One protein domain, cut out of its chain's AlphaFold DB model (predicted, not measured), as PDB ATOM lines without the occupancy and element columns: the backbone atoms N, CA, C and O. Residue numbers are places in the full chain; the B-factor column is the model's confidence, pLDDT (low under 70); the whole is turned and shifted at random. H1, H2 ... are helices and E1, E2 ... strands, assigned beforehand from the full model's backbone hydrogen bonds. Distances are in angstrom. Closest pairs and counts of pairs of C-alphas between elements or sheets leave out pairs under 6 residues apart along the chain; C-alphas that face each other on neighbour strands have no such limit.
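This is residues 200 to 338 of the 342 residues of an uncharacterized protein of Phycisphaerales bacterium (UniProt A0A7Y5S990). A twisted sheet of five strands has helix H2 over one face, with H1 beside H2 and grazing the sheet; a second sheet, the long hairpin E7 and E8 with E10, is only partly face to face with the first, and its turn at residues 284 to 287 lies at one end of the long axis. The short pair E2 and E4 makes a small third sheet, with H3 next to it. The printed part has 139 residues, in the order E1 E2 H1 E3 E4 E5 H2 E6 E7 E8 E9 H3 E10, and its class is mixed, helices and strands. The large sheet runs E6 E1 E5 E3 E9, antiparallel; E7 E8 E10 is mixed. The whole is compact, with a radius of gyration of the C-alphas of 14.4 A, yet elongated, spanning 46 by 27 by 27 A.

The large sheet holds E6, residues 271 to 273, E1, 200 to 203, E5, 244 to 249 and 14.2 A long, E3, 229 to 233 and 13.8 A, and E9, 308 to 313 and 13.4 A. C-alpha 200 is at (125.022, 154.250, 146.276). H2 is residues 254 to 263, 14.3 A, and H1 is 215 to 223, 12.5 A. E7 is 276 to 283, 22.5 A, E8 is 288 to 296, 24.2 A, and E10 is 335 to 337, ending at (140.450, 156.500, 135.997). E2 is 208 to 210, E4 is 238 to 240 and H3 is 325 to 329.

In the large sheet these backbone pairs of neighbour strands are within hydrogen-bond range: N 201 and O 271 of E1 and E6 at 2.8 A, N 202 and O 246 of E1 and E5 at 3.0 A, N 231 and O 247 of E3 and E5 at 2.8 A, and N 309 and O 232 of E9 and E3 at 2.8 A. H2 is on this sheet at a height of 9.8 A. E5, H2 and E6 form a split strand-helix-strand unit, two strands running the same way with E1 between them, and its crossover is right-handed. H1 and H2 touch, Leu 217 and Phe 263 having the closest C-alphas at 6.9 A, at a shallow tilt of 12 degrees, opposite ways. The two larger sheets form a sandwich, face to face with their best planes 20 degrees apart; the closest C-alphas of E5 and E7, Pro 244 and Arg 276, are 6.4 A apart. E7 and E8 are a hairpin, with N 279 and O 293 at 2.8 A; E10 is parallel to E8, with N 294 and O 336 at 2.8 A. E2 and E4 are antiparallel, with N 209 and O 239 at 2.9 A; the closest C-alphas of E4 and H3, Val 238 and Ser 328, are 5.9 A apart. H1 and H2 have every O i to N i+4 pair within hydrogen-bond range; H3 has 0 of 1, but 2 of 2 O i to N i+3 pairs.

The C-alphas of Leu 224 and Ala 285, the two farthest apart, are 46.5 A apart. The printed part has no cut; the links E8 to E9 and E9 to H3 are long, 11 residues each. The mean pLDDT of the printed part is 95.3, that of H3 is 81, and no printed residue is under 70.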
ATOM      1  N   PHE A 200     124.783 152.812 146.297       98.12
ATOM      2  CA  PHE A 200     125.022 154.250 146.276       98.12
ATOM      3  C   PHE A 200     126.505 154.524 146.509       98.12
ATOM      4  O   PHE A 200     127.109 153.940 147.405       98.12
ATOM      5  N   GLU A 201     127.081 155.403 145.699       98.12
ATOM      6  CA  GLU A 201     128.475 155.826 145.758       98.12
ATOM      7  C   GLU A 201     128.555 157.335 146.002       98.12
ATOM      8  O   GLU A 201     127.806 158.110 145.400       98.12
ATOM      9  N   TRP A 202     129.507 157.749 146.833       98.56
ATOM     10  CA  TRP A 202     129.874 159.147 147.037       98.56
ATOM     11  C   TRP A 202     131.256 159.399 146.459       98.56
ATOM     12  O   TRP A 202     132.160 158.582 146.632       98.56
ATOM     13  N   CYS A 203     131.438 160.540 145.802       98.44
ATOM     14  CA  CYS A 203     132.736 160.974 145.290       98.44
ATOM     15  C   CYS A 203     133.226 162.203 146.048       98.44
ATOM     16  O   CYS A 203     132.435 163.093 146.356       98.44
ATOM     17  N   VAL A 204     134.533 162.287 146.280       98.38
ATOM     18  CA  VAL A 204     135.170 163.454 146.893       98.38
ATOM     19  C   VAL A 204     134.958 164.691 146.012       98.38
ATOM     20  O   VAL A 204     135.343 164.701 144.842       98.38
ATOM     21  N   GLU A 205     134.399 165.761 146.575       97.94
ATOM     22  CA  GLU A 205     134.271 167.067 145.909       97.94
ATOM     23  C   GLU A 205     135.260 168.105 146.445       97.94
ATOM     24  O   GLU A 205     135.742 168.971 145.701       97.94
ATOM     25  N   ALA A 206     135.619 168.006 147.724       97.19
ATOM     26  CA  ALA A 206     136.718 168.764 148.297       97.19
ATOM     27  C   ALA A 206     138.034 168.460 147.556       97.19
ATOM     28  O   ALA A 206     138.187 167.435 146.903       97.19
ATOM     29  N   GLU A 207     139.026 169.349 147.649       96.88
ATOM     30  CA  GLU A 207     140.353 169.054 147.077       96.88
ATOM     31  C   GLU A 207     140.995 167.831 147.747       96.88
ATOM     32  O   GLU A 207     141.762 167.108 147.112       96.88
ATOM     33  N   ARG A 208     140.682 167.622 149.031       96.81
ATOM     34  CA  ARG A 208     141.288 166.617 149.894       96.81
ATOM     35  C   ARG A 208     140.368 166.309 151.075       96.81
ATOM     36  O   ARG A 208     139.907 167.244 151.727       96.81
ATOM     37  N   ILE A 209     140.186 165.030 151.389       97.44
ATOM     38  CA  ILE A 209     139.559 164.553 152.633       97.44
ATOM     39  C   ILE A 209     140.481 163.555 153.337       97.44
ATOM     40  O   ILE A 209     141.362 162.970 152.706       97.44
ATOM     41  N   VAL A 210     140.294 163.375 154.643       96.88
ATOM     42  CA  VAL A 210     141.012 162.374 155.443       96.88
ATOM     43  C   VAL A 210     139.989 161.395 156.000       96.88
ATOM     44  O   VAL A 210     138.991 161.823 156.570       96.88
ATOM     45  N   GLY A 211     140.230 160.097 155.834       96.81
ATOM     46  CA  GLY A 211     139.357 159.048 156.350       96.81
ATOM     47  C   GLY A 211     139.295 159.055 157.873       96.81
ATOM     48  O   GLY A 211     140.330 158.969 158.539       96.81
ATOM     49  N   GLU A 212     138.089 159.115 158.426       97.44
ATOM     50  CA  GLU A 212     137.848 158.944 159.859       97.44
ATOM     51  C   GLU A 212     137.699 157.460 160.227       97.44
ATOM     52  O   GLU A 212     137.583 156.586 159.367       97.44
ATOM     53  N   HIS A 213     137.731 157.145 161.524       97.38
ATOM     54  CA  HIS A 213     137.499 155.776 161.976       97.38
ATOM     55  C   HIS A 213     135.995 155.446 161.927       97.38
ATOM     56  O   HIS A 213     135.216 156.125 162.590       97.38
ATOM     57  N   PRO A 214     135.554 154.367 161.256       98.12
ATOM     58  CA  PRO A 214     134.131 154.108 161.017       98.12
ATOM     59  C   PRO A 214     133.384 153.475 162.201       98.12
ATOM     60  O   PRO A 214     132.317 152.909 162.007       98.12
ATOM     61  N   ALA A 215     133.924 153.524 163.423       97.75
ATOM     62  CA  ALA A 215     133.333 152.795 164.554       97.75
ATOM     63  C   ALA A 215     131.936 153.330 164.898       97.75
ATOM     64  O   ALA A 215     130.995 152.550 165.016       97.75
ATOM     65  N   GLU A 216     131.805 154.655 164.975       97.88
ATOM     66  CA  GLU A 216     130.535 155.323 165.277       97.88
ATOM     67  C   GLU A 216     129.510 155.145 164.147       97.88
ATOM     68  O   GLU A 216     128.323 154.977 164.414       97.88
ATOM     69  N   LEU A 217     129.962 155.139 162.886       98.38
ATOM     70  CA  LEU A 217     129.110 154.844 161.730       98.38
ATOM     71  C   LEU A 217     128.568 153.409 161.805       98.38
ATOM     72  O   LEU A 217     127.372 153.189 161.639       98.38
ATOM     73  N   ILE A 218     129.441 152.431 162.058       98.38
ATOM     74  CA  ILE A 218     129.073 151.011 162.140       98.38
ATOM     75  C   ILE A 218     128.064 150.776 163.267       98.38
ATOM     76  O   ILE A 218     127.086 150.068 163.051       98.38
ATOM     77  N   GLU A 219     128.283 151.358 164.447       98.38
ATOM     78  CA  GLU A 219     127.363 151.235 165.585       98.38
ATOM     79  C   GLU A 219     125.952 151.709 165.214       98.38
ATOM     80  O   GLU A 219     124.992 150.958 165.371       98.38
ATOM     81  N   GLN A 220     125.839 152.890 164.603       98.38
ATOM     82  CA  GLN A 220     124.555 153.440 164.163       98.38
ATOM     83  C   GLN A 220     123.889 152.586 163.072       98.38
ATOM     84  O   GLN A 220     122.683 152.356 163.109       98.38
ATOM     85  N   LEU A 221     124.657 152.051 162.117       98.19
ATOM     86  CA  LEU A 221     124.120 151.153 161.087       98.19
ATOM     87  C   LEU A 221     123.581 149.840 161.673       98.19
ATOM     88  O   LEU A 221     122.540 149.350 161.229       98.19
ATOM     89  N   LEU A 222     124.257 149.287 162.685       97.81
ATOM     90  CA  LEU A 222     123.792 148.095 163.398       97.81
ATOM     91  C   LEU A 222     122.499 148.373 164.172       97.81
ATOM     92  O   LEU A 222     121.597 147.537 164.169       97.81
ATOM     93  N   GLU A 223     122.376 149.546 164.798       98.06
ATOM     94  CA  GLU A 223     121.144 149.971 165.479       98.06
ATOM     95  C   GLU A 223     119.960 150.117 164.515       98.06
ATOM     96  O   GLU A 223     118.830 149.769 164.866       98.06
ATOM     97  N   LEU A 224     120.221 150.557 163.280       97.88
ATOM     98  CA  LEU A 224     119.231 150.613 162.200       97.88
ATOM     99  C   LEU A 224     118.877 149.233 161.620       97.88
ATOM    100  O   LEU A 224     117.959 149.129 160.805       97.88
ATOM    101  N   GLY A 225     119.582 148.171 162.024       97.69
ATOM    102  CA  GLY A 225     119.390 146.822 161.496       97.69
ATOM    103  C   GLY A 225     119.804 146.685 160.031       97.69
ATOM    104  O   GLY A 225     119.230 145.868 159.315       97.69
ATOM    105  N   PHE A 226     120.755 147.503 159.573       97.81
ATOM    106  CA  PHE A 226     121.261 147.438 158.209       97.81
ATOM    107  C   PHE A 226     122.077 146.153 157.991       97.81
ATOM    108  O   PHE A 226     123.010 145.872 158.742       97.81
ATOM    109  N   ASP A 227     121.733 145.384 156.957       97.38
ATOM    110  CA  ASP A 227     122.312 144.071 156.642       97.38
ATOM    111  C   ASP A 227     123.152 144.058 155.353       97.38
ATOM    112  O   ASP A 227     123.540 142.998 154.864       97.38
ATOM    113  N   GLY A 228     123.456 145.235 154.804       96.69
ATOM    114  CA  GLY A 228     124.210 145.379 153.564       96.69
ATOM    115  C   GLY A 228     125.726 145.484 153.743       96.69
ATOM    116  O   GLY A 228     126.303 145.093 154.762       96.69
ATOM    117  N   GLU A 229     126.385 146.031 152.718       97.94
ATOM    118  CA  GLU A 229     127.826 146.300 152.730       97.94
ATOM    119  C   GLU A 229     128.101 147.804 152.778       97.94
ATOM    120  O   GLU A 229     127.415 148.581 152.111       97.94
ATOM    121  N   VAL A 230     129.146 148.207 153.509       98.38
ATOM    122  CA  VAL A 230     129.638 149.591 153.554       98.38
ATOM    123  C   VAL A 230     131.143 149.623 153.333       98.38
ATOM    124  O   VAL A 230     131.909 148.998 154.069       98.38
ATOM    125  N   TYR A 231     131.563 150.416 152.352       98.44
ATOM    126  CA  TYR A 231     132.957 150.741 152.082       98.44
ATOM    127  C   TYR A 231     133.194 152.217 152.349       98.44
ATOM    128  O   TYR A 231     132.414 153.063 151.919       98.44
ATOM    129  N   VAL A 232     134.281 152.513 153.046       98.56
ATOM    130  CA  VAL A 232     134.685 153.861 153.471       98.56
ATOM    131  C   VAL A 232     136.204 153.978 153.399       98.56
ATOM    132  O   VAL A 232     136.879 152.948 153.287       98.56
ATOM    133  N   PRO A 233     136.785 155.187 153.470       98.12
ATOM    134  CA  PRO A 233     138.228 155.333 153.404       98.12
ATOM    135  C   PRO A 233     138.888 154.642 154.602       98.12
ATOM    136  O   PRO A 233     138.362 154.660 155.715       98.12
ATOM    137  N   SER A 234     140.062 154.046 154.395       96.75
ATOM    138  CA  SER A 234     140.875 153.527 155.497       96.75
ATOM    139  C   SER A 234     141.164 154.666 156.489       96.75
ATOM    140  O   SER A 234     141.515 155.767 156.050       96.75
ATOM    141  N   PRO A 235     141.041 154.456 157.811       96.56
ATOM    142  CA  PRO A 235     141.262 155.526 158.780       96.56
ATOM    143  C   PRO A 235     142.658 156.152 158.645       96.56
ATOM    144  O   PRO A 235     143.670 155.449 158.670       96.56
ATOM    145  N   GLY A 236     142.716 157.478 158.507       95.62
ATOM    146  CA  GLY A 236     143.937 158.258 158.278       95.62
ATOM    147  C   GLY A 236     144.417 158.301 156.824       95.62
ATOM    148  O   GLY A 236     145.362 159.035 156.526       95.62
ATOM    149  N   SER A 237     143.785 157.553 155.913       95.94
ATOM    150  CA  SER A 237     144.050 157.678 154.478       95.94
ATOM    151  C   SER A 237     143.566 159.026 153.947       95.94
ATOM    152  O   SER A 237     142.671 159.653 154.509       95.94
ATOM    153  N   VAL A 238     144.189 159.489 152.871       96.81
ATOM    154  CA  VAL A 238     143.835 160.739 152.191       96.81
ATOM    155  C   VAL A 238     143.220 160.395 150.849       96.81
ATOM    156  O   VAL A 238     143.831 159.619 150.118       96.81
ATOM    157  N   LEU A 239     142.076 160.994 150.526       97.69
ATOM    158  CA  LEU A 239     141.469 160.931 149.196       97.69
ATOM    159  C   LEU A 239     141.401 162.328 148.571       97.69
ATOM    160  O   LEU A 239     141.302 163.337 149.279       97.69
ATOM    161  N   PHE A 240     141.445 162.380 147.246       98.00
ATOM    162  CA  PHE A 240     141.465 163.588 146.427       98.00
ATOM    163  C   PHE A 240     140.195 163.719 145.585       98.00
ATOM    164  O   PHE A 240     139.478 162.750 145.339       98.00
ATOM    165  N   ARG A 241     139.914 164.944 145.118       98.00
ATOM    166  CA  ARG A 241     138.726 165.241 144.301       98.00
ATOM    167  C   ARG A 241     138.523 164.225 143.170       98.00
ATOM    168  O   ARG A 241     139.413 164.008 142.350       98.00
ATOM    169  N   GLY A 242     137.294 163.727 143.060       97.44
ATOM    170  CA  GLY A 242     136.831 162.818 142.014       97.44
ATOM    171  C   GLY A 242     136.939 161.339 142.382       97.44
ATOM    172  O   GLY A 242     136.282 160.518 141.742       97.44
ATOM    173  N   GLU A 243     137.718 160.996 143.405       98.19
ATOM    174  CA  GLU A 243     137.822 159.627 143.903       98.19
ATOM    175  C   GLU A 243     136.524 159.178 144.589       98.19
ATOM    176  O   GLU A 243     135.862 160.001 145.230       98.19
ATOM    177  N   PRO A 244     136.136 157.893 144.486       98.38
ATOM    178  CA  PRO A 244     135.082 157.342 145.326       98.38
ATOM    179  C   PRO A 244     135.522 157.385 146.795       98.38
ATOM    180  O   PRO A 244     136.619 156.957 147.144       98.38
ATOM    181  N   ALA A 245     134.656 157.927 147.645       98.44
ATOM    182  CA  ALA A 245     134.879 158.122 149.074       98.44
ATOM    183  C   ALA A 245     134.121 157.102 149.922       98.44
ATOM    184  O   ALA A 245     134.614 156.675 150.959       98.44
ATOM    185  N   ALA A 246     132.929 156.704 149.489       98.56
ATOM    186  CA  ALA A 246     132.144 155.679 150.155       98.56
ATOM    187  C   ALA A 246     131.265 154.934 149.156       98.56
ATOM    188  O   ALA A 246     130.931 155.456 148.088       98.56
ATOM    189  N   PHE A 247     130.866 153.726 149.533       98.50
ATOM    190  CA  PHE A 247     129.886 152.936 148.806       98.50
ATOM    191  C   PHE A 247     129.022 152.132 149.776       98.50
ATOM    192  O   PHE A 247     129.548 151.539 150.716       98.50
ATOM    193  N   VAL A 248     127.716 152.073 149.519       98.31
ATOM    194  CA  VAL A 248     126.771 151.233 150.262       98.31
ATOM    195  C   VAL A 248     125.906 150.405 149.311       98.31
ATOM    196  O   VAL A 248     125.427 150.914 148.299       98.31
ATOM    197  N   SER A 249     125.675 149.134 149.628       97.12
ATOM    198  CA  SER A 249     124.800 148.225 148.865       97.12
ATOM    199  C   SER A 249     123.939 147.368 149.797       97.12
ATOM    200  O   SER A 249     124.096 147.434 151.005       97.12
ATOM    201  N   GLY A 250     123.008 146.575 149.254       94.44
ATOM    202  CA  GLY A 250     122.142 145.710 150.072       94.44
ATOM    203  C   GLY A 250     120.864 146.398 150.559       94.44
ATOM    204  O   GLY A 250     120.493 146.283 151.714       94.44
ATOM    205  N   GLY A 251     120.179 147.147 149.687       90.38
ATOM    206  CA  GLY A 251     118.857 147.700 150.019       90.38
ATOM    207  C   GLY A 251     118.870 148.895 150.979       90.38
ATOM    208  O   GLY A 251     117.879 149.118 151.669       90.38
ATOM    209  N   ALA A 252     119.957 149.674 150.996       93.94
ATOM    210  CA  ALA A 252     120.104 150.867 151.831       93.94
ATOM    211  C   ALA A 252     118.872 151.792 151.775       93.94
ATOM    212  O   ALA A 252     118.455 152.243 150.700       93.94
ATOM    213  N   SER A 253     118.300 152.070 152.949       96.69
ATOM    214  CA  SER A 253     117.244 153.067 153.123       96.69
ATOM    215  C   SER A 253     117.810 154.483 152.970       96.69
ATOM    216  O   SER A 253     119.023 154.688 153.003       96.69
ATOM    217  N   MET A 254     116.936 155.486 152.835       97.44
ATOM    218  CA  MET A 254     117.382 156.887 152.809       97.44
ATOM    219  C   MET A 254     118.104 157.292 154.099       97.44
ATOM    220  O   MET A 254     119.072 158.033 154.031       97.44
ATOM    221  N   GLU A 255     117.694 156.748 155.245       98.19
ATOM    222  CA  GLU A 255     118.342 156.998 156.537       98.19
ATOM    223  C   GLU A 255     119.783 156.461 156.568       98.19
ATOM    224  O   GLU A 255     120.687 157.145 157.034       98.19
ATOM    225  N   VAL A 256     120.028 155.280 155.982       98.25
ATOM    226  CA  VAL A 256     121.384 154.723 155.824       98.25
ATOM    227  C   VAL A 256     122.234 155.590 154.889       98.25
ATOM    228  O   VAL A 256     123.400 155.846 155.178       98.25
ATOM    229  N   VAL A 257     121.657 156.049 153.773       98.25
ATOM    230  CA  VAL A 257     122.342 156.932 152.814       98.25
ATOM    231  C   VAL A 257     122.733 158.252 153.486       98.25
ATOM    232  O   VAL A 257     123.897 158.636 153.421       98.25
ATOM    233  N   GLU A 258     121.805 158.904 154.189       98.12
ATOM    234  CA  GLU A 258     122.056 160.154 154.921       98.12
ATOM    235  C   GLU A 258     123.118 159.976 156.014       98.12
ATOM    236  O   GLU A 258     123.995 160.826 156.182       98.12
ATOM    237  N   LEU A 259     123.087 158.847 156.727       98.38
ATOM    238  CA  LEU A 259     124.073 158.529 157.752       98.38
ATOM    239  C   LEU A 259     125.485 158.389 157.158       98.38
ATOM    240  O   LEU A 259     126.423 159.007 157.665       98.38
ATOM    241  N   VAL A 260     125.644 157.636 156.064       98.19
ATOM    242  CA  VAL A 260     126.943 157.485 155.383       98.19
ATOM    243  C   VAL A 260     127.426 158.824 154.824       98.19
ATOM    244  O   VAL A 260     128.592 159.169 155.007       98.19
ATOM    245  N   GLU A 261     126.544 159.609 154.205       97.88
ATOM    246  CA  GLU A 261     126.865 160.942 153.682       97.88
ATOM    247  C   GLU A 261     127.362 161.894 154.779       97.88
ATOM    248  O   GLU A 261     128.345 162.606 154.586       97.88
ATOM    249  N   SER A 262     126.735 161.865 155.960       97.56
ATOM    250  CA  SER A 262     127.162 162.677 157.105       97.56
ATOM    251  C   SER A 262     128.542 162.284 157.645       97.56
ATOM    252  O   SER A 262     129.282 163.142 158.134       97.56
ATOM    253  N   PHE A 263     128.898 161.001 157.527       98.12
ATOM    254  CA  PHE A 263     130.195 160.474 157.934       98.12
ATOM    255  C   PHE A 263     131.305 160.884 156.955       98.12
ATOM    256  O   PHE A 263     132.353 161.371 157.379       98.12
ATOM    257  N   VAL A 264     131.093 160.740 155.640       97.00
ATOM    258  CA  VAL A 264     132.089 161.154 154.635       97.00
ATOM    259  C   VAL A 264     131.964 162.637 154.283       97.00
ATOM    260  O   VAL A 264     131.403 163.020 153.265       97.00
ATOM    261  N   GLN A 265     132.543 163.509 155.106       95.00
ATOM    262  CA  GLN A 265     132.526 164.955 154.853       95.00
ATOM    263  C   GLN A 265     133.308 165.346 153.585       95.00
ATOM    264  O   GLN A 265     134.364 164.791 153.291       95.00
ATOM    265  N   GLY A 266     132.832 166.365 152.856       97.38
ATOM    266  CA  GLY A 266     133.514 166.900 151.667       97.38
ATOM    267  C   GLY A 266     133.276 166.110 150.374       97.38
ATOM    268  O   GLY A 266     134.060 166.234 149.426       97.38
ATOM    269  N   VAL A 267     132.215 165.309 150.329       98.25
ATOM    270  CA  VAL A 267     131.743 164.580 149.144       98.25
ATOM    271  C   VAL A 267     130.570 165.297 148.469       98.25
ATOM    272  O   VAL A 267     129.963 166.186 149.060       98.25
ATOM    273  N   GLY A 268     130.274 164.915 147.227       97.81
ATOM    274  CA  GLY A 268     129.045 165.305 146.529       97.81
ATOM    275  C   GLY A 268     127.878 164.356 146.810       97.81
ATOM    276  O   GLY A 268     128.042 163.365 147.518       97.81
ATOM    277  N   ASP A 269     126.726 164.624 146.188       98.12
ATOM    278  CA  ASP A 269     125.506 163.821 146.359       98.12
ATOM    279  C   ASP A 269     125.726 162.329 146.048       98.12
ATOM    280  O   ASP A 269     126.426 161.969 145.090       98.12
ATOM    281  N   ALA A 270     125.036 161.464 146.799       98.00
ATOM    282  CA  ALA A 270     124.998 160.026 146.555       98.00
ATOM    283  C   ALA A 270     124.502 159.705 145.132       98.00
ATOM    284  O   ALA A 270     123.440 160.164 144.696       98.00
ATOM    285  N   ARG A 271     125.226 158.851 144.405       97.75
ATOM    286  CA  ARG A 271     124.853 158.411 143.051       97.75
ATOM    287  C   ARG A 271     124.630 156.915 143.023       97.75
ATOM    288  O   ARG A 271     125.429 156.156 143.554       97.75
ATOM    289  N   ARG A 272     123.564 156.474 142.351       97.00
ATOM    290  CA  ARG A 272     123.388 155.043 142.085       97.00
ATOM    291  C   ARG A 272     124.425 154.565 141.080       97.00
ATOM    292  O   ARG A 272     124.570 155.179 140.025       97.00
ATOM    293  N   GLY A 273     125.081 153.455 141.385       95.00
ATOM    294  CA  GLY A 273     126.117 152.909 140.521       95.00
ATOM    295  C   GLY A 273     126.706 151.598 141.017       95.00
ATOM    296  O   GLY A 273     126.276 151.027 142.023       95.00
ATOM    297  N   GLU A 274     127.689 151.131 140.261       95.31
ATOM    298  CA  GLU A 274     128.577 150.040 140.648       95.31
ATOM    299  C   GLU A 274     129.690 150.579 141.549       95.31
ATOM    300  O   GLU A 274     130.022 151.766 141.519       95.31
ATOM    301  N   ARG A 275     130.247 149.702 142.383       96.38
ATOM    302  CA  ARG A 275     131.311 150.071 143.313       96.38
ATOM    303  C   ARG A 275     132.608 150.287 142.544       96.38
ATOM    304  O   ARG A 275     133.105 149.355 141.914       96.38
ATOM    305  N   ARG A 276     133.217 151.460 142.691       97.69
ATOM    306  CA  ARG A 276     134.607 151.684 142.284       97.69
ATOM    307  C   ARG A 276     135.544 151.580 143.478       97.69
ATOM    308  O   ARG A 276     135.146 151.775 144.624       97.69
ATOM    309  N   GLN A 277     136.798 151.254 143.198       97.94
ATOM    310  CA  GLN A 277     137.859 151.154 144.192       97.94
ATOM    311  C   GLN A 277     139.036 152.040 143.790       97.94
ATOM    312  O   GLN A 277     139.360 152.154 142.607       97.94
ATOM    313  N   VAL A 278     139.683 152.645 144.783       98.25
ATOM    314  CA  VAL A 278     140.909 153.430 144.607       98.25
ATOM    315  C   VAL A 278     142.094 152.622 145.099       98.25
ATOM    316  O   VAL A 278     142.105 152.164 146.241       98.25
ATOM    317  N   TYR A 279     143.110 152.488 144.257       97.81
ATOM    318  CA  TYR A 279     144.389 151.891 144.608       97.81
ATOM    319  C   TYR A 279     145.481 152.944 144.574       97.81
ATOM    320  O   TYR A 279     145.711 153.587 143.551       97.81
ATOM    321  N   ARG A 280     146.194 153.074 145.688       97.25
ATOM    322  CA  ARG A 280     147.387 153.902 145.786       97.25
ATOM    323  C   ARG A 280     148.598 153.105 145.353       97.25
ATOM    324  O   ARG A 280     148.973 152.129 146.009       97.25
ATOM    325  N   LEU A 281     149.204 153.524 144.251       96.56
ATOM    326  CA  LEU A 281     150.399 152.896 143.714       96.56
ATOM    327  C   LEU A 281     151.643 153.504 144.347       96.56
ATOM    328  O   LEU A 281     151.842 154.721 144.329       96.56
ATOM    329  N   THR A 282     152.499 152.623 144.843       94.62
ATOM    330  CA  THR A 282     153.819 152.956 145.365       94.62
ATOM    331  C   THR A 282     154.860 152.391 144.413       94.62
ATOM    332  O   THR A 282     154.752 151.255 143.960       94.62
ATOM    333  N   ASP A 283     155.871 153.187 144.107       90.38
ATOM    334  CA  ASP A 283     157.077 152.715 143.452       90.38
ATOM    335  C   ASP A 283     157.853 151.869 144.468       90.38
ATOM    336  O   ASP A 283     158.319 152.383 145.485       90.38
ATOM    337  N   PHE A 284     157.947 150.561 144.225       82.81
ATOM    338  CA  PHE A 284     158.577 149.628 145.163       82.81
ATOM    339  C   PHE A 284     160.069 149.903 145.378       82.81
ATOM    340  O   PHE A 284     160.562 149.693 146.483       82.81
ATOM    341  N   ALA A 285     160.777 150.410 144.365       80.50
ATOM    342  CA  ALA A 285     162.204 150.694 144.468       80.50
ATOM    343  C   ALA A 285     162.478 151.894 145.387       80.50
ATOM    344  O   ALA A 285     163.461 151.922 146.125       80.50
ATOM    345  N   THR A 286     161.601 152.898 145.357       85.81
ATOM    346  CA  THR A 286     161.789 154.153 146.101       85.81
ATOM    347  C   THR A 286     160.914 154.273 147.346       85.81
ATOM    348  O   THR A 286     161.131 155.174 148.158       85.81
ATOM    349  N   GLY A 287     159.901 153.414 147.490       86.19
ATOM    350  CA  GLY A 287     158.861 153.513 148.513       86.19
ATOM    351  C   GLY A 287     157.972 154.754 148.371       86.19
ATOM    352  O   GLY A 287     157.230 155.087 149.295       86.19
ATOM    353  N   ARG A 288     158.057 155.482 147.249       89.12
ATOM    354  CA  ARG A 288     157.318 156.731 147.034       89.12
ATOM    355  C   ARG A 288     155.962 156.459 146.417       89.12
ATOM    356  O   ARG A 288     155.829 155.630 145.523       89.12
ATOM    357  N   ILE A 289     154.961 157.220 146.843       94.62
ATOM    358  CA  ILE A 289     153.651 157.180 146.202       94.62
ATOM    359  C   ILE A 289     153.746 157.837 144.825       94.62
ATOM    360  O   ILE A 289     154.275 158.940 144.690       94.62
ATOM    361  N   VAL A 290     153.216 157.150 143.817       95.50
ATOM    362  CA  VAL A 290     153.250 157.578 142.416       95.50
ATOM    363  C   VAL A 290     151.942 158.255 142.029       95.50
ATOM    364  O   VAL A 290     151.944 159.375 141.517       95.50
ATOM    365  N   LYS A 291     150.820 157.560 142.237       97.06
ATOM    366  CA  LYS A 291     149.484 157.990 141.812       97.06
ATOM    367  C   LYS A 291     148.404 157.151 142.480       97.06
ATOM    368  O   LYS A 291     148.684 156.053 142.963       97.06
ATOM    369  N   ASP A 292     147.181 157.645 142.397       98.25
ATOM    370  CA  ASP A 292     145.982 156.887 142.715       98.25
ATOM    371  C   ASP A 292     145.297 156.433 141.417       98.25
ATOM    372  O   ASP A 292     145.249 157.161 140.420       98.25
ATOM    373  N   VAL A 293     144.815 155.192 141.412       98.19
ATOM    374  CA  VAL A 293     144.139 154.564 140.275       98.19
ATOM    375  C   VAL A 293     142.751 154.127 140.705       98.19
ATOM    376  O   VAL A 293     142.602 153.289 141.593       98.19
ATOM    377  N   VAL A 294     141.736 154.688 140.058       98.12
ATOM    378  CA  VAL A 294     140.335 154.335 140.254       98.12
ATOM    379  C   VAL A 294     139.947 153.296 139.213       98.12
ATOM    380  O   VAL A 294     140.023 153.560 138.008       98.12
ATOM    381  N   ILE A 295     139.520 152.129 139.680       97.38
ATOM    382  CA  ILE A 295     139.050 151.026 138.841       97.38
ATOM    383  C   ILE A 295     137.653 150.582 139.268       97.38
ATOM    384  O   ILE A 295     137.195 150.890 140.371       97.38
ATOM    385  N   ASP A 296     136.988 149.829 138.400       96.56
ATOM    386  CA  ASP A 296     135.863 148.998 138.818       96.56
ATOM    387  C   ASP A 296     136.328 148.023 139.909       96.56
ATOM    388  O   ASP A 296     137.397 147.424 139.793       96.56
ATOM    389  N   ALA A 297     135.563 147.881 140.987       94.62
ATOM    390  CA  ALA A 297     135.991 147.070 142.116       94.62
ATOM    391  C   ALA A 297     135.973 145.551 141.856       94.62
ATOM    392  O   ALA A 297     136.430 144.803 142.720       94.62
ATOM    393  N   ASP A 298     135.440 145.107 140.716       92.19
ATOM    394  CA  ASP A 298     135.512 143.729 140.224       92.19
ATOM    395  C   ASP A 298     136.577 143.535 139.131       92.19
ATOM    396  O   ASP A 298     136.837 142.407 138.706       92.19
ATOM    397  N   ALA A 299     137.246 144.608 138.697       94.12
ATOM    398  CA  ALA A 299     138.400 144.502 137.814       94.12
ATOM    399  C   ALA A 299     139.647 143.990 138.559       94.12
ATOM    400  O   ALA A 299     139.763 144.063 139.784       94.12
ATOM    401  N   VAL A 300     140.618 143.480 137.794       94.00
ATOM    402  CA  VAL A 300     141.906 143.030 138.338       94.00
ATOM    403  C   VAL A 300     142.643 144.227 138.962       94.00
ATOM    404  O   VAL A 300     142.882 145.214 138.259       94.00
ATOM    405  N   PRO A 301     143.036 144.162 140.249       94.31
ATOM    406  CA  PRO A 301     143.739 145.259 140.906       94.31
ATOM    407  C   PRO A 301     145.075 145.589 140.219       94.31
ATOM    408  O   PRO A 301     145.843 144.671 139.926       94.31
ATOM    409  N   PRO A 302     145.429 146.874 140.030       90.38
ATOM    410  CA  PRO A 302     146.671 147.290 139.364       90.38
ATOM    411  C   PRO A 302     147.932 147.133 140.244       90.38
ATOM    412  O   PRO A 302     148.967 147.730 139.950       90.38
ATOM    413  N   GLY A 303     147.854 146.365 141.337       88.31
ATOM    414  CA  GLY A 303     148.789 146.438 142.463       88.31
ATOM    415  C   GLY A 303     148.534 147.666 143.350       88.31
ATOM    416  O   GLY A 303     147.692 148.512 143.051       88.31
ATOM    417  N   GLY A 304     149.254 147.767 144.470       94.25
ATOM    418  CA  GLY A 304     149.142 148.893 145.405       94.25
ATOM    419  C   GLY A 304     148.140 148.693 146.545       94.25
ATOM    420  O   GLY A 304     147.586 147.613 146.744       94.25
ATOM    421  N   GLN A 305     147.946 149.749 147.335       95.50
ATOM    422  CA  GLN A 305     147.138 149.706 148.553       95.50
ATOM    423  C   GLN A 305     145.705 150.194 148.278       95.50
ATOM    424  O   GLN A 305     145.546 151.344 147.853       95.50
ATOM    425  N   PRO A 306     144.657 149.398 148.564       97.31
ATOM    426  CA  PRO A 306     143.281 149.874 148.466       97.31
ATOM    427  C   PRO A 306     143.041 150.997 149.482       97.31
ATOM    428  O   PRO A 306     143.447 150.883 150.641       97.31
ATOM    429  N   GLN A 307     142.402 152.081 149.049       97.69
ATOM    430  CA  GLN A 307     142.090 153.208 149.931       97.69
ATOM    431  C   GLN A 307     140.697 153.097 150.548       97.69
ATOM    432  O   GLN A 307     140.511 153.606 151.651       97.69
ATOM    433  N   LEU A 308     139.747 152.395 149.914       98.00
ATOM    434  CA  LEU A 308     138.480 152.037 150.554       98.00
ATOM    435  C   LEU A 308     138.567 150.649 151.182       98.00
ATOM    436  O   LEU A 308     138.996 149.684 150.545       98.00
ATOM    437  N   VAL A 309     138.114 150.547 152.424       97.44
ATOM    438  CA  VAL A 309     138.041 149.305 153.193       97.44
ATOM    439  C   VAL A 309     136.589 148.928 153.436       97.44
ATOM    440  O   VAL A 309     135.730 149.797 153.575       97.44
ATOM    441  N   CYS A 310     136.319 147.626 153.495       98.06
ATOM    442  CA  CYS A 310     135.019 147.129 153.925       98.06
ATOM    443  C   CYS A 310     134.894 147.350 155.436       98.06
ATOM    444  O   CYS A 310     135.632 146.739 156.206       98.06
ATOM    445  N   ALA A 311     134.010 148.254 155.846       98.19
ATOM    446  CA  ALA A 311     133.717 148.539 157.249       98.19
ATOM    447  C   ALA A 311     132.569 147.670 157.776       98.19
ATOM    448  O   ALA A 311     132.537 147.330 158.958       98.19
ATOM    449  N   MET A 312     131.653 147.270 156.892       98.38
ATOM    450  CA  MET A 312     130.548 146.374 157.205       98.38
ATOM    451  C   MET A 312     130.264 145.459 156.016       98.38
ATOM    452  O   MET A 312     130.269 145.924 154.877       98.38
ATOM    453  N   LYS A 313     129.998 144.180 156.285       97.25
ATOM    454  CA  LYS A 313     129.636 143.179 155.283       97.25
ATOM    455  C   LYS A 313     128.516 142.293 155.806       97.25
ATOM    456  O   LYS A 313     128.660 141.740 156.893       97.25
ATOM    457  N   ASP A 314     127.441 142.154 155.037       95.88
ATOM    458  CA  ASP A 314     126.279 141.326 155.389       95.88
ATOM    459  C   ASP A 314     125.746 141.649 156.807       95.88
ATOM    460  O   ASP A 314     125.472 140.760 157.617       95.88
ATOM    461  N   GLY A 315     125.709 142.944 157.157       95.31
ATOM    462  CA  GLY A 315     125.298 143.429 158.482       95.31
ATOM    463  C   GLY A 315     126.287 143.174 159.619       95.31
ATOM    464  O   GLY A 315     125.952 143.373 160.785       95.31
ATOM    465  N   GLN A 316     127.505 142.720 159.321       97.75
ATOM    466  CA  GLN A 316     128.547 142.471 160.315       97.75
ATOM    467  C   GLN A 316     129.672 143.498 160.216       97.75
ATOM    468  O   GLN A 316     130.196 143.779 159.138       97.75
ATOM    469  N   ALA A 317     130.082 144.029 161.368       97.75
ATOM    470  CA  ALA A 317     131.239 144.907 161.472       97.75
ATOM    471  C   ALA A 317     132.522 144.184 161.030       97.75
ATOM    472  O   ALA A 317     132.808 143.070 161.473       97.75
ATOM    473  N   CYS A 318     133.324 144.842 160.198       97.94
ATOM    474  CA  CYS A 318     134.630 144.356 159.769       97.94
ATOM    475  C   CYS A 318     135.748 145.084 160.523       97.94
ATOM    476  O   CYS A 318     135.665 146.282 160.799       97.94
ATOM    477  N   ALA A 319     136.828 144.367 160.841       95.00
ATOM    478  CA  ALA A 319     138.022 145.000 161.383       95.00
ATOM    479  C   ALA A 319     138.683 145.875 160.306       95.00
ATOM    480  O   ALA A 319     138.959 145.405 159.203       95.00
ATOM    481  N   VAL A 320     138.975 147.132 160.643       94.31
ATOM    482  CA  VAL A 320     139.646 148.079 159.744       94.31
ATOM    483  C   VAL A 320     141.069 148.355 160.218       94.31
ATOM    484  O   VAL A 320     141.316 148.632 161.391       94.31
ATOM    485  N   SER A 321     142.033 148.261 159.304       88.62
ATOM    486  CA  SER A 321     143.425 148.613 159.591       88.62
ATOM    487  C   SER A 321     143.627 150.125 159.517       88.62
ATOM    488  O   SER A 321     143.098 150.786 158.623       88.62
ATOM    489  N   LEU A 322     144.427 150.661 160.440       88.06
ATOM    490  CA  LEU A 322     144.826 152.067 160.430       88.06
ATOM    491  C   LEU A 322     145.895 152.305 159.360       88.06
ATOM    492  O   LEU A 322     146.863 151.544 159.270       88.06
ATOM    493  N   ALA A 323     145.759 153.387 158.598       84.94
ATOM    494  CA  ALA A 323     146.819 153.825 157.708       84.94
ATOM    495  C   ALA A 323     148.053 154.287 158.517       84.94
ATOM    496  O   ALA A 323     147.924 154.808 159.633       84.94
ATOM    497  N   PRO A 324     149.273 154.144 157.970       79.81
ATOM    498  CA  PRO A 324     150.459 154.755 158.555       79.81
ATOM    499  C   PRO A 324     150.287 156.273 158.720       79.81
ATOM    500  O   PRO A 324     149.771 156.947 157.834       79.81
ATOM    501  N   LYS A 325     150.777 156.842 159.830       80.38
ATOM    502  CA  LYS A 325     150.569 158.267 160.173       80.38
ATOM    503  C   LYS A 325     151.006 159.250 159.077       80.38
ATOM    504  O   LYS A 325     150.362 160.279 158.888       80.38
ATOM    505  N   TRP A 326     152.067 158.914 158.345       79.75
ATOM    506  CA  TRP A 326     152.631 159.750 157.283       79.75
ATOM    507  C   TRP A 326     151.706 159.894 156.063       79.75
ATOM    508  O   TRP A 326     151.849 160.845 155.304       79.75
ATOM    509  N   VAL A 327     150.720 159.003 155.885       80.00
ATOM    510  CA  VAL A 327     149.764 159.072 154.765       80.00
ATOM    511  C   VAL A 327     148.934 160.358 154.823       80.00
ATOM    512  O   VAL A 327     148.557 160.903 153.791       80.00
ATOM    513  N   SER A 328     148.717 160.909 156.018       78.12
ATOM    514  CA  SER A 328     148.001 162.175 156.179       78.12
ATOM    515  C   SER A 328     148.761 163.396 155.630       78.12
ATOM    516  O   SER A 328     148.136 164.420 155.375       78.12
ATOM    517  N   GLU A 329     150.069 163.306 155.376       84.88
ATOM    518  CA  GLU A 329     150.910 164.436 154.938       84.88
ATOM    519  C   GLU A 329     151.016 164.565 153.405       84.88
ATOM    520  O   GLU A 329     151.718 165.434 152.895       84.88
ATOM    521  N   ILE A 330     150.314 163.721 152.645       89.88
ATOM    522  CA  ILE A 330     150.363 163.735 151.180       89.88
ATOM    523  C   ILE A 330     149.673 165.001 150.642       89.88
ATOM    524  O   ILE A 330     148.467 165.190 150.823       89.88
ATOM    525  N   GLU A 331     150.439 165.862 149.961       82.75
ATOM    526  CA  GLU A 331     149.988 167.202 149.549       82.75
ATOM    527  C   GLU A 331     149.106 167.205 148.286       82.75
ATOM    528  O   GLU A 331     148.155 167.984 148.220       82.75
ATOM    529  N   ARG A 332     149.364 166.332 147.299       91.12
ATOM    530  CA  ARG A 332     148.489 166.082 146.133       91.12
ATOM    531  C   ARG A 332     148.984 164.884 145.329       91.12
ATOM    532  O   ARG A 332     150.185 164.781 145.090       91.12
ATOM    533  N   LEU A 333     148.077 164.042 144.840       91.94
ATOM    534  CA  LEU A 333     148.409 162.963 143.907       91.94
ATOM    535  C   LEU A 333     147.685 163.124 142.573       91.94
ATOM    536  O   LEU A 333     146.638 163.764 142.467       91.94
ATOM    537  N   ARG A 334     148.281 162.545 141.528       95.00
ATOM    538  CA  ARG A 334     147.597 162.333 140.255       95.00
ATOM    539  C   ARG A 334     146.586 161.204 140.447       95.00
ATOM    540  O   ARG A 334     146.970 160.139 140.918       95.00
ATOM    541  N   VAL A 335     145.347 161.437 140.027       96.69
ATOM    542  CA  VAL A 335     144.274 160.435 140.012       96.69
ATOM    543  C   VAL A 335     144.047 159.998 138.568       96.69
ATOM    544  O   VAL A 335     143.891 160.840 137.679       96.69
ATOM    545  N   GLU A 336     144.056 158.694 138.312       97.44
ATOM    546  CA  GLU A 336     143.774 158.110 137.000       97.44
ATOM    547  C   GLU A 336     142.553 157.193 137.064       97.44
ATOM    548  O   GLU A 336     142.477 156.315 137.915       97.44
ATOM    549  N   PHE A 337     141.614 157.371 136.137       96.75
ATOM    550  CA  PHE A 337     140.450 156.500 135.997       96.75
ATOM    551  C   PHE A 337     140.719 155.490 134.888       96.75
ATOM    552  O   PHE A 337     140.995 155.882 133.752       96.75
ATOM    553  N   VAL A 338     140.646 154.202 135.210       94.88
ATOM    554  CA  VAL A 338     140.772 153.128 134.222       94.88
ATOM    555  C   VAL A 338     139.373 152.689 133.833       94.88
ATOM    556  O   VAL A 338     138.604 152.209 134.665       94.88
TER     557      VAL A 338